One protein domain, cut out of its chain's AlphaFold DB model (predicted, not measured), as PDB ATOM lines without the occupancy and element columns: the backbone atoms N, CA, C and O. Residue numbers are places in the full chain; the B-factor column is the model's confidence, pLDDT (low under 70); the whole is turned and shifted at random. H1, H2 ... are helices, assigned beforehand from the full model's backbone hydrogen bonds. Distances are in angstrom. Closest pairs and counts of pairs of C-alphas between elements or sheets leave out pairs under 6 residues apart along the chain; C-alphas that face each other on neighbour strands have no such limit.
ATOM      1  N   LYS A  10      37.242   7.779  30.281       62.50
ATOM      2  CA  LYS A  10      36.201   8.342  31.151       62.50
ATOM      3  C   LYS A  10      36.439   7.882  32.597       62.50
ATOM      4  O   LYS A  10      36.096   6.768  32.986       62.50
ATOM      5  N   SER A  11      37.021   8.756  33.421       70.12
ATOM      6  CA  SER A  11      37.172   8.528  34.867       70.12
ATOM      7  C   SER A  11      35.836   8.131  35.512       70.12
ATOM      8  O   SER A  11      34.783   8.676  35.170       70.12
ATOM      9  N   ARG A  12      35.871   7.227  36.505       76.00
ATOM     10  CA  ARG A  12      34.676   6.770  37.249       76.00
ATOM     11  C   ARG A  12      33.866   7.937  37.822       76.00
ATOM     12  O   ARG A  12      32.642   7.863  37.862       76.00
ATOM     13  N   LEU A  13      34.544   9.013  38.228       80.88
ATOM     14  CA  LEU A  13      33.901  10.246  38.681       80.88
ATOM     15  C   LEU A  13      33.130  10.927  37.538       80.88
ATOM     16  O   LEU A  13      31.963  11.262  37.714       80.88
ATOM     17  N   GLY A  14      33.745  11.058  36.359       83.12
ATOM     18  CA  GLY A  14      33.114  11.630  35.167       83.12
ATOM     19  C   GLY A  14      31.863  10.866  34.729       83.12
ATOM     20  O   GLY A  14      30.835  11.477  34.458       83.12
ATOM     21  N   LEU A  15      31.898   9.528  34.768       81.81
ATOM     22  CA  LEU A  15      30.729   8.690  34.463       81.81
ATOM     23  C   LEU A  15      29.574   8.897  35.457       81.81
ATOM     24  O   LEU A  15      28.410   8.949  35.061       81.81
ATOM     25  N   ILE A  16      29.883   9.035  36.752       83.56
ATOM     26  CA  ILE A  16      28.873   9.312  37.787       83.56
ATOM     27  C   ILE A  16      28.226  10.686  37.559       83.56
ATOM     28  O   ILE A  16      27.014  10.820  37.746       83.56
ATOM     29  N   LEU A  17      29.010  11.687  37.155       82.62
ATOM     30  CA  LEU A  17      28.528  13.047  36.908       82.62
ATOM     31  C   LEU A  17      27.660  13.134  35.642       82.62
ATOM     32  O   LEU A  17      26.601  13.757  35.695       82.62
ATOM     33  N   ILE A  18      28.028  12.430  34.564       85.00
ATOM     34  CA  ILE A  18      27.204  12.324  33.344       85.00
ATOM     35  C   ILE A  18      25.880  11.616  33.639       85.00
ATOM     36  O   ILE A  18      24.815  12.113  33.282       85.00
ATOM     37  N   LYS A  19      25.910  10.485  34.358       82.38
ATOM     38  CA  LYS A  19      24.690   9.729  34.698       82.38
ATOM     39  C   LYS A  19      23.696  10.544  35.533       82.38
ATOM     40  O   LYS A  19      22.500  10.271  35.508       82.38
ATOM     41  N   ARG A  20      24.184  11.523  36.297       78.31
ATOM     42  CA  ARG A  20      23.354  12.453  37.075       78.31
ATOM     43  C   ARG A  20      22.989  13.731  36.328       78.31
ATOM     44  O   ARG A  20      22.382  14.602  36.942       78.31
ATOM     45  N   GLN A  21      23.352  13.831  35.050       83.62
ATOM     46  CA  GLN A  21      23.140  15.009  34.210       83.62
ATOM     47  C   GLN A  21      23.763  16.285  34.802       83.62
ATOM     48  O   GLN A  21      23.306  17.386  34.520       83.62
ATOM     49  N   TYR A  22      24.803  16.151  35.636       83.50
ATOM     50  CA  TYR A  22      25.532  17.311  36.159       83.50
ATOM     51  C   TYR A  22      26.490  17.884  35.119       83.50
ATOM     52  O   TYR A  22      26.722  19.082  35.122       83.50
ATOM     53  N   ILE A  23      27.017  17.039  34.228       85.69
ATOM     54  CA  ILE A  23      27.884  17.443  33.117       85.69
ATOM     55  C   ILE A  23      27.544  16.646  31.858       85.69
ATOM     56  O   ILE A  23      27.039  15.524  31.946       85.69
ATOM     57  N   THR A  24      27.873  17.189  30.690       87.62
ATOM     58  CA  THR A  24      27.782  16.491  29.401       87.62
ATOM     59  C   THR A  24      29.077  15.752  29.060       87.62
ATOM     60  O   THR A  24      30.132  15.983  29.656       87.62
ATOM     61  N   GLU A  25      29.031  14.869  28.058       83.50
ATOM     62  CA  GLU A  25      30.239  14.183  27.578       83.50
ATOM     63  C   GLU A  25      31.286  15.162  27.033       83.50
ATOM     64  O   GLU A  25      32.481  14.988  27.267       83.50
ATOM     65  N   GLN A  26      30.831  16.220  26.358       84.88
ATOM     66  CA  GLN A  26      31.695  17.265  25.812       84.88
ATOM     67  C   GLN A  26      32.393  18.052  26.931       84.88
ATOM     68  O   GLN A  26      33.600  18.283  26.869       84.88
ATOM     69  N   GLN A  27      31.665  18.392  27.999       84.88
ATOM     70  CA  GLN A  27      32.224  19.052  29.184       84.88
ATOM     71  C   GLN A  27      33.230  18.159  29.915       84.88
ATOM     72  O   GLN A  27      34.278  18.634  30.350       84.88
ATOM     73  N   LEU A  28      32.964  16.852  29.995       87.94
ATOM     74  CA  LEU A  28      33.912  15.898  30.565       87.94
ATOM     75  C   LEU A  28      35.205  15.818  29.739       87.94
ATOM     76  O   LEU A  28      36.290  15.788  30.314       87.94
ATOM     77  N   GLN A  29      35.113  15.798  28.409       84.94
ATOM     78  CA  GLN A  29      36.294  15.774  27.539       84.94
ATOM     79  C   GLN A  29      37.135  17.047  27.669       84.94
ATOM     80  O   GLN A  29      38.361  16.966  27.729       84.94
ATOM     81  N   LEU A  30      36.489  18.212  27.751       84.75
ATOM     82  CA  LEU A  30      37.168  19.482  28.014       84.75
ATOM     83  C   LEU A  30      37.878  19.460  29.371       84.75
ATOM     84  O   LEU A  30      39.055  19.808  29.453       84.75
ATOM     85  N   ALA A  31      37.205  18.964  30.409       86.19
ATOM     86  CA  ALA A  31      37.790  18.845  31.737       86.19
ATOM     87  C   ALA A  31      38.948  17.843  31.806       86.19
ATOM     88  O   ALA A  31      39.913  18.100  32.511       86.19
ATOM     89  N   LEU A  32      38.902  16.737  31.057       86.38
ATOM     90  CA  LEU A  32      40.011  15.778  30.966       86.38
ATOM     91  C   LEU A  32      41.241  16.384  30.280       86.38
ATOM     92  O   LEU A  32      42.364  16.154  30.725       86.38
ATOM     93  N   LYS A  33      41.042  17.188  29.227       86.44
ATOM     94  CA  LYS A  33      42.140  17.924  28.579       86.44
ATOM     95  C   LYS A  33      42.751  18.954  29.528       86.44
ATOM     96  O   LYS A  33      43.968  19.000  29.678       86.44
ATOM     97  N   PHE A  34      41.907  19.720  30.217       85.38
ATOM     98  CA  PHE A  34      42.341  20.696  31.216       85.38
ATOM     99  C   PHE A  34      43.086  20.028  32.381       85.38
ATOM    100  O   PHE A  34      44.146  20.487  32.797       85.38
ATOM    101  N   GLN A  35      42.587  18.882  32.849       87.06
ATOM    102  CA  GLN A  35      43.220  18.072  33.883       87.06
ATOM    103  C   GLN A  35      44.645  17.652  33.497       87.06
ATOM    104  O   GLN A  35      45.545  17.750  34.325       87.06
ATOM    105  N   GLN A  36      44.844  17.176  32.263       83.81
ATOM    106  CA  GLN A  36      46.158  16.751  31.768       83.81
ATOM    107  C   GLN A  36      47.123  17.927  31.614       83.81
ATOM    108  O   GLN A  36      48.297  17.791  31.929       83.81
ATOM    109  N   GLN A  37      46.628  19.082  31.167       86.56
ATOM    110  CA  GLN A  37      47.444  20.279  30.968       86.56
ATOM    111  C   GLN A  37      47.903  20.917  32.290       86.56
ATOM    112  O   GLN A  37      48.982  21.498  32.343       86.56
ATOM    113  N   HIS A  38      47.090  20.813  33.343       82.31
ATOM    114  CA  HIS A  38      47.352  21.440  34.641       82.31
ATOM    115  C   HIS A  38      47.680  20.435  35.763       82.31
ATOM    116  O   HIS A  38      47.690  20.818  36.930       82.31
ATOM    117  N   GLU A  39      47.909  19.159  35.424       83.06
ATOM    118  CA  GLU A  39      48.254  18.054  36.343       83.06
ATOM    119  C   GLU A  39      47.396  17.966  37.623       83.06
ATOM    120  O   GLU A  39      47.852  17.570  38.696       83.06
ATOM    121  N   MET A  40      46.113  18.314  37.523       82.44
ATOM    122  CA  MET A  40      45.193  18.366  38.665       82.44
ATOM    123  C   MET A  40      44.253  17.159  38.716       82.44
ATOM    124  O   MET A  40      44.296  16.251  37.877       82.44
ATOM    125  N   ARG A  41      43.369  17.097  39.717       84.69
ATOM    126  CA  ARG A  41      42.332  16.055  39.754       84.69
ATOM    127  C   ARG A  41      41.158  16.451  38.870       84.69
ATOM    128  O   ARG A  41      40.745  17.602  38.854       84.69
ATOM    129  N   LEU A  42      40.530  15.476  38.211       86.00
ATOM    130  CA  LEU A  42      39.356  15.728  37.364       86.00
ATOM    131  C   LEU A  42      38.239  16.502  38.085       86.00
ATOM    132  O   LEU A  42      37.587  17.346  37.485       86.00
ATOM    133  N   GLY A  43      37.999  16.212  39.367       86.62
ATOM    134  CA  GLY A  43      36.991  16.927  40.153       86.62
ATOM    135  C   GLY A  43      37.326  18.404  40.376       86.62
ATOM    136  O   GLY A  43      36.416  19.220  40.395       86.62
ATOM    137  N   GLU A  44      38.611  18.735  40.499       85.38
ATOM    138  CA  GLU A  44      39.109  20.111  40.628       85.38
ATOM    139  C   GLU A  44      39.029  20.820  39.271       85.38
ATOM    140  O   GLU A  44      38.471  21.905  39.187       85.38
ATOM    141  N   ALA A  45      39.432  20.148  38.188       88.00
ATOM    142  CA  ALA A  45      39.277  20.656  36.823       88.00
ATOM    143  C   ALA A  45      37.813  20.988  36.477       88.00
ATOM    144  O   ALA A  45      37.532  21.992  35.834       88.00
ATOM    145  N   LEU A  46      36.861  20.160  36.916       88.19
ATOM    146  CA  LEU A  46      35.431  20.394  36.689       88.19
ATOM    147  C   LEU A  46      34.868  21.566  37.511       88.19
ATOM    148  O   LEU A  46      33.901  22.187  37.070       88.19
ATOM    149  N   LEU A  47      35.454  21.853  38.678       90.75
ATOM    150  CA  LEU A  47      35.117  23.026  39.490       90.75
ATOM    151  C   LEU A  47      35.697  24.304  38.874       90.75
ATOM    152  O   LEU A  47      34.968  25.276  38.714       90.75
ATOM    153  N   GLU A  48      36.970  24.277  38.478       88.75
ATOM    154  CA  GLU A  48      37.665  25.410  37.845       88.75
ATOM    155  C   GLU A  48      37.013  25.822  36.520       88.75
ATOM    156  O   GLU A  48      36.873  27.005  36.218       88.75
ATOM    157  N   LEU A  49      36.532  24.849  35.743       87.00
ATOM    158  CA  LEU A  49      35.785  25.107  34.509       87.00
ATOM    159  C   LEU A  49      34.322  25.526  34.748       87.00
ATOM    160  O   LEU A  49      33.604  25.795  33.786       87.00
ATOM    161  N   GLY A  50      33.858  25.562  36.002       88.75
ATOM    162  CA  GLY A  50      32.494  25.965  36.365       88.75
ATOM    163  C   GLY A  50      31.402  24.996  35.905       88.75
ATOM    164  O   GLY A  50      30.241  25.382  35.791       88.75
ATOM    165  N   PHE A  51      31.750  23.739  35.608       89.44
ATOM    166  CA  PHE A  51      30.786  22.739  35.137       89.44
ATOM    167  C   PHE A  51      30.018  22.069  36.277       89.44
ATOM    168  O   PHE A  51      28.926  21.555  36.051       89.44
ATOM    169  N   ILE A  52      30.577  22.056  37.489       88.44
ATOM    170  CA  ILE A  52      29.928  21.519  38.688       88.44
ATOM    171  C   ILE A  52      30.197  22.411  39.895       88.44
ATOM    172  O   ILE A  52      31.207  23.103  39.939       88.44
ATOM    173  N   ASP A  53      29.351  22.294  40.919       89.00
ATOM    174  CA  ASP A  53      29.573  22.915  42.229       89.00
ATOM    175  C   ASP A  53      30.221  21.953  43.235       89.00
ATOM    176  O   ASP A  53      30.049  20.728  43.184       89.00
ATOM    177  N   GLU A  54      30.858  22.503  44.270       86.44
ATOM    178  CA  GLU A  54      31.527  21.730  45.328       86.44
ATOM    179  C   GLU A  54      30.566  20.754  46.041       86.44
ATOM    180  O   GLU A  54      30.905  19.608  46.367       86.44
ATOM    181  N   LYS A  55      29.297  21.161  46.205       86.31
ATOM    182  CA  LYS A  55      28.225  20.308  46.747       86.31
ATOM    183  C   LYS A  55      27.941  19.101  45.848       86.31
ATOM    184  O   LYS A  55      27.673  18.009  46.362       86.31
ATOM    185  N   GLN A  56      27.975  19.276  44.527       81.75
ATOM    186  CA  GLN A  56      27.739  18.209  43.551       81.75
ATOM    187  C   GLN A  56      28.934  17.251  43.500       81.75
ATOM    188  O   GLN A  56      28.735  16.031  43.561       81.75
ATOM    189  N   LEU A  57      30.161  17.784  43.527       84.75
ATOM    190  CA  LEU A  57      31.388  16.992  43.599       84.75
ATOM    191  C   LEU A  57      31.418  16.105  44.853       84.75
ATOM    192  O   LEU A  57      31.623  14.892  44.768       84.75
ATOM    193  N   LYS A  58      31.122  16.673  46.029       84.00
ATOM    194  CA  LYS A  58      31.113  15.938  47.305       84.00
ATOM    195  C   LYS A  58      30.082  14.805  47.325       84.00
ATOM    196  O   LYS A  58      30.341  13.733  47.879       84.00
ATOM    197  N   ARG A  59      28.913  15.008  46.704       81.12
ATOM    198  CA  ARG A  59      27.881  13.964  46.549       81.12
ATOM    199  C   ARG A  59      28.348  12.838  45.625       81.12
ATOM    200  O   ARG A  59      28.116  11.672  45.945       81.12
ATOM    201  N   ALA A  60      29.016  13.168  44.520       78.38
ATOM    202  CA  ALA A  60      29.549  12.182  43.583       78.38
ATOM    203  C   ALA A  60      30.672  11.334  44.217       78.38
ATOM    204  O   ALA A  60      30.638  10.105  44.135       78.38
ATOM    205  N   LEU A  61      31.599  11.967  44.943       80.44
ATOM    206  CA  LEU A  61      32.718  11.290  45.612       80.44
ATOM    207  C   LEU A  61      32.274  10.339  46.734       80.44
ATOM    208  O   LEU A  61      32.757   9.210  46.811       80.44
ATOM    209  N   ARG A  62      31.295  10.736  47.564       77.69
ATOM    210  CA  ARG A  62      30.707   9.843  48.589       77.69
ATOM    211  C   ARG A  62      30.137   8.562  47.982       77.69
ATOM    212  O   ARG A  62      30.199   7.499  48.592       77.69
ATOM    213  N   ARG A  63      29.586   8.643  46.768       66.62
ATOM    214  CA  ARG A  63      29.041   7.472  46.076       66.62
ATOM    215  C   ARG A  63      30.141   6.573  45.518       66.62
ATOM    216  O   ARG A  63      30.003   5.354  45.579       66.62
ATOM    217  N   GLN A  64      31.230   7.161  45.026       68.19
ATOM    218  CA  GLN A  64      32.403   6.416  44.577       68.19
ATOM    219  C   GLN A  64      33.051   5.621  45.723       68.19
ATOM    220  O   GLN A  64      33.441   4.475  45.505       68.19
ATOM    221  N   SER A  65      33.129   6.174  46.944       60.59
ATOM    222  CA  SER A  65      33.721   5.456  48.085       60.59
ATOM    223  C   SER A  65      32.868   4.269  48.543       60.59
ATOM    224  O   SER A  65      33.418   3.227  48.892       60.59
ATOM    225  N   TRP A  66      31.538   4.387  48.480       57.19
ATOM    226  CA  TRP A  66      30.610   3.326  48.888       57.19
ATOM    227  C   TRP A  66      30.682   2.088  47.978       57.19
ATOM    228  O   TRP A  66      30.527   0.963  48.437       57.19
ATOM    229  N   LEU A  67      31.004   2.284  46.694       53.00
ATOM    230  CA  LEU A  67      31.207   1.197  45.728       53.00
ATOM    231  C   LEU A  67      32.514   0.406  45.956       53.00
ATOM    232  O   LEU A  67      32.664  -0.670  45.386       53.00
ATOM    233  N   ARG A  68      33.454   0.903  46.777       53.94
ATOM    234  CA  ARG A  68      34.738   0.233  47.068       53.94
ATOM    235  C   ARG A  68      34.669  -0.717  48.272       53.94
ATOM    236  O   ARG A  68      35.515  -1.593  48.404       53.94
TER     237      ARG A  68
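This is residues 10 to 68 of the 234 residues of an uncharacterized protein of Aliikangiella coralliicola (UniProt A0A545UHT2). Four helices form two loose pairs that cross each other: H1 and H2 run opposite ways at a shallow tilt, and H3 and H4, again running opposite ways, cross them steeply. H2 and H4 are at the two ends of the group, with H1 and H3 between them, and the far ends of H2 and H4 make the longest axis. The printed part has 59 residues with four named helices, in the order H1, H2, H3, H4, and no named strand; the class is all helix. It is compact, with a radius of gyration of the C-alphas of 10.5 A, and its C-alphas span 30 by 21 by 20 A.

After Lys 10 and Ser 11, H1 takes residues 12 to 19, and its first C-alpha, that of Arg 12, is at (34.676, 6.770, 37.249). H2 takes residues 25 to 37 and measures 18.6 A from first to last C-alpha, ending with C-alpha 37 at (47.444, 20.279, 30.968). H3 takes residues 42 to 48. H4 takes residues 54 to 66 and measures 18.8 A from first to last C-alpha, ending with C-alpha 66 at (30.610, 3.326, 48.888).

H1 and H2 are close but not clearly touching; their closest C-alphas, those of Gly 14 and Leu 28, are 6.3 A apart, and they run opposite ways at a shallow tilt of 26 degrees. H2 and H3 touch about perpendicular, at 86 degrees, with the closest C-alphas, those of Gln 35 and Ala 45, 5.6 A apart. H1 and H3 only just touch, with 3 pairs of C-alphas within 8 A; the closest are those of Leu 13 and Gly 43, 7.5 A apart, and the tilt is steep at 60 degrees. H3 and H4 are close but not clearly touching, with the C-alphas of Gly 43 and Leu 57 the closest at 6.6 A; they run opposite ways at a shallow tilt of 9 degrees. H4 touches H1 with its residues 60 to 64 alone; the closest C-alphas are those of Ile 16 and Ala 60, 6.5 A apart, at a steep tilt of 64 degrees. The packing is mostly crossed: of these three touching pairs, 0 are at a shallow tilt. H2 and H4 are apart. In H1, H2, H3 and H4 every O i to N i+4 pair is within hydrogen-bond range.

The two C-alphas farthest apart are those of Gln 37 and Trp 66, at 29.9 A. The printed part has no cut, and the links H1 to H2, H2 to H3 and H3 to H4 are tight. The mean pLDDT of the printed part is 81.5; residue 10 and residues 63 to 68 are under 70.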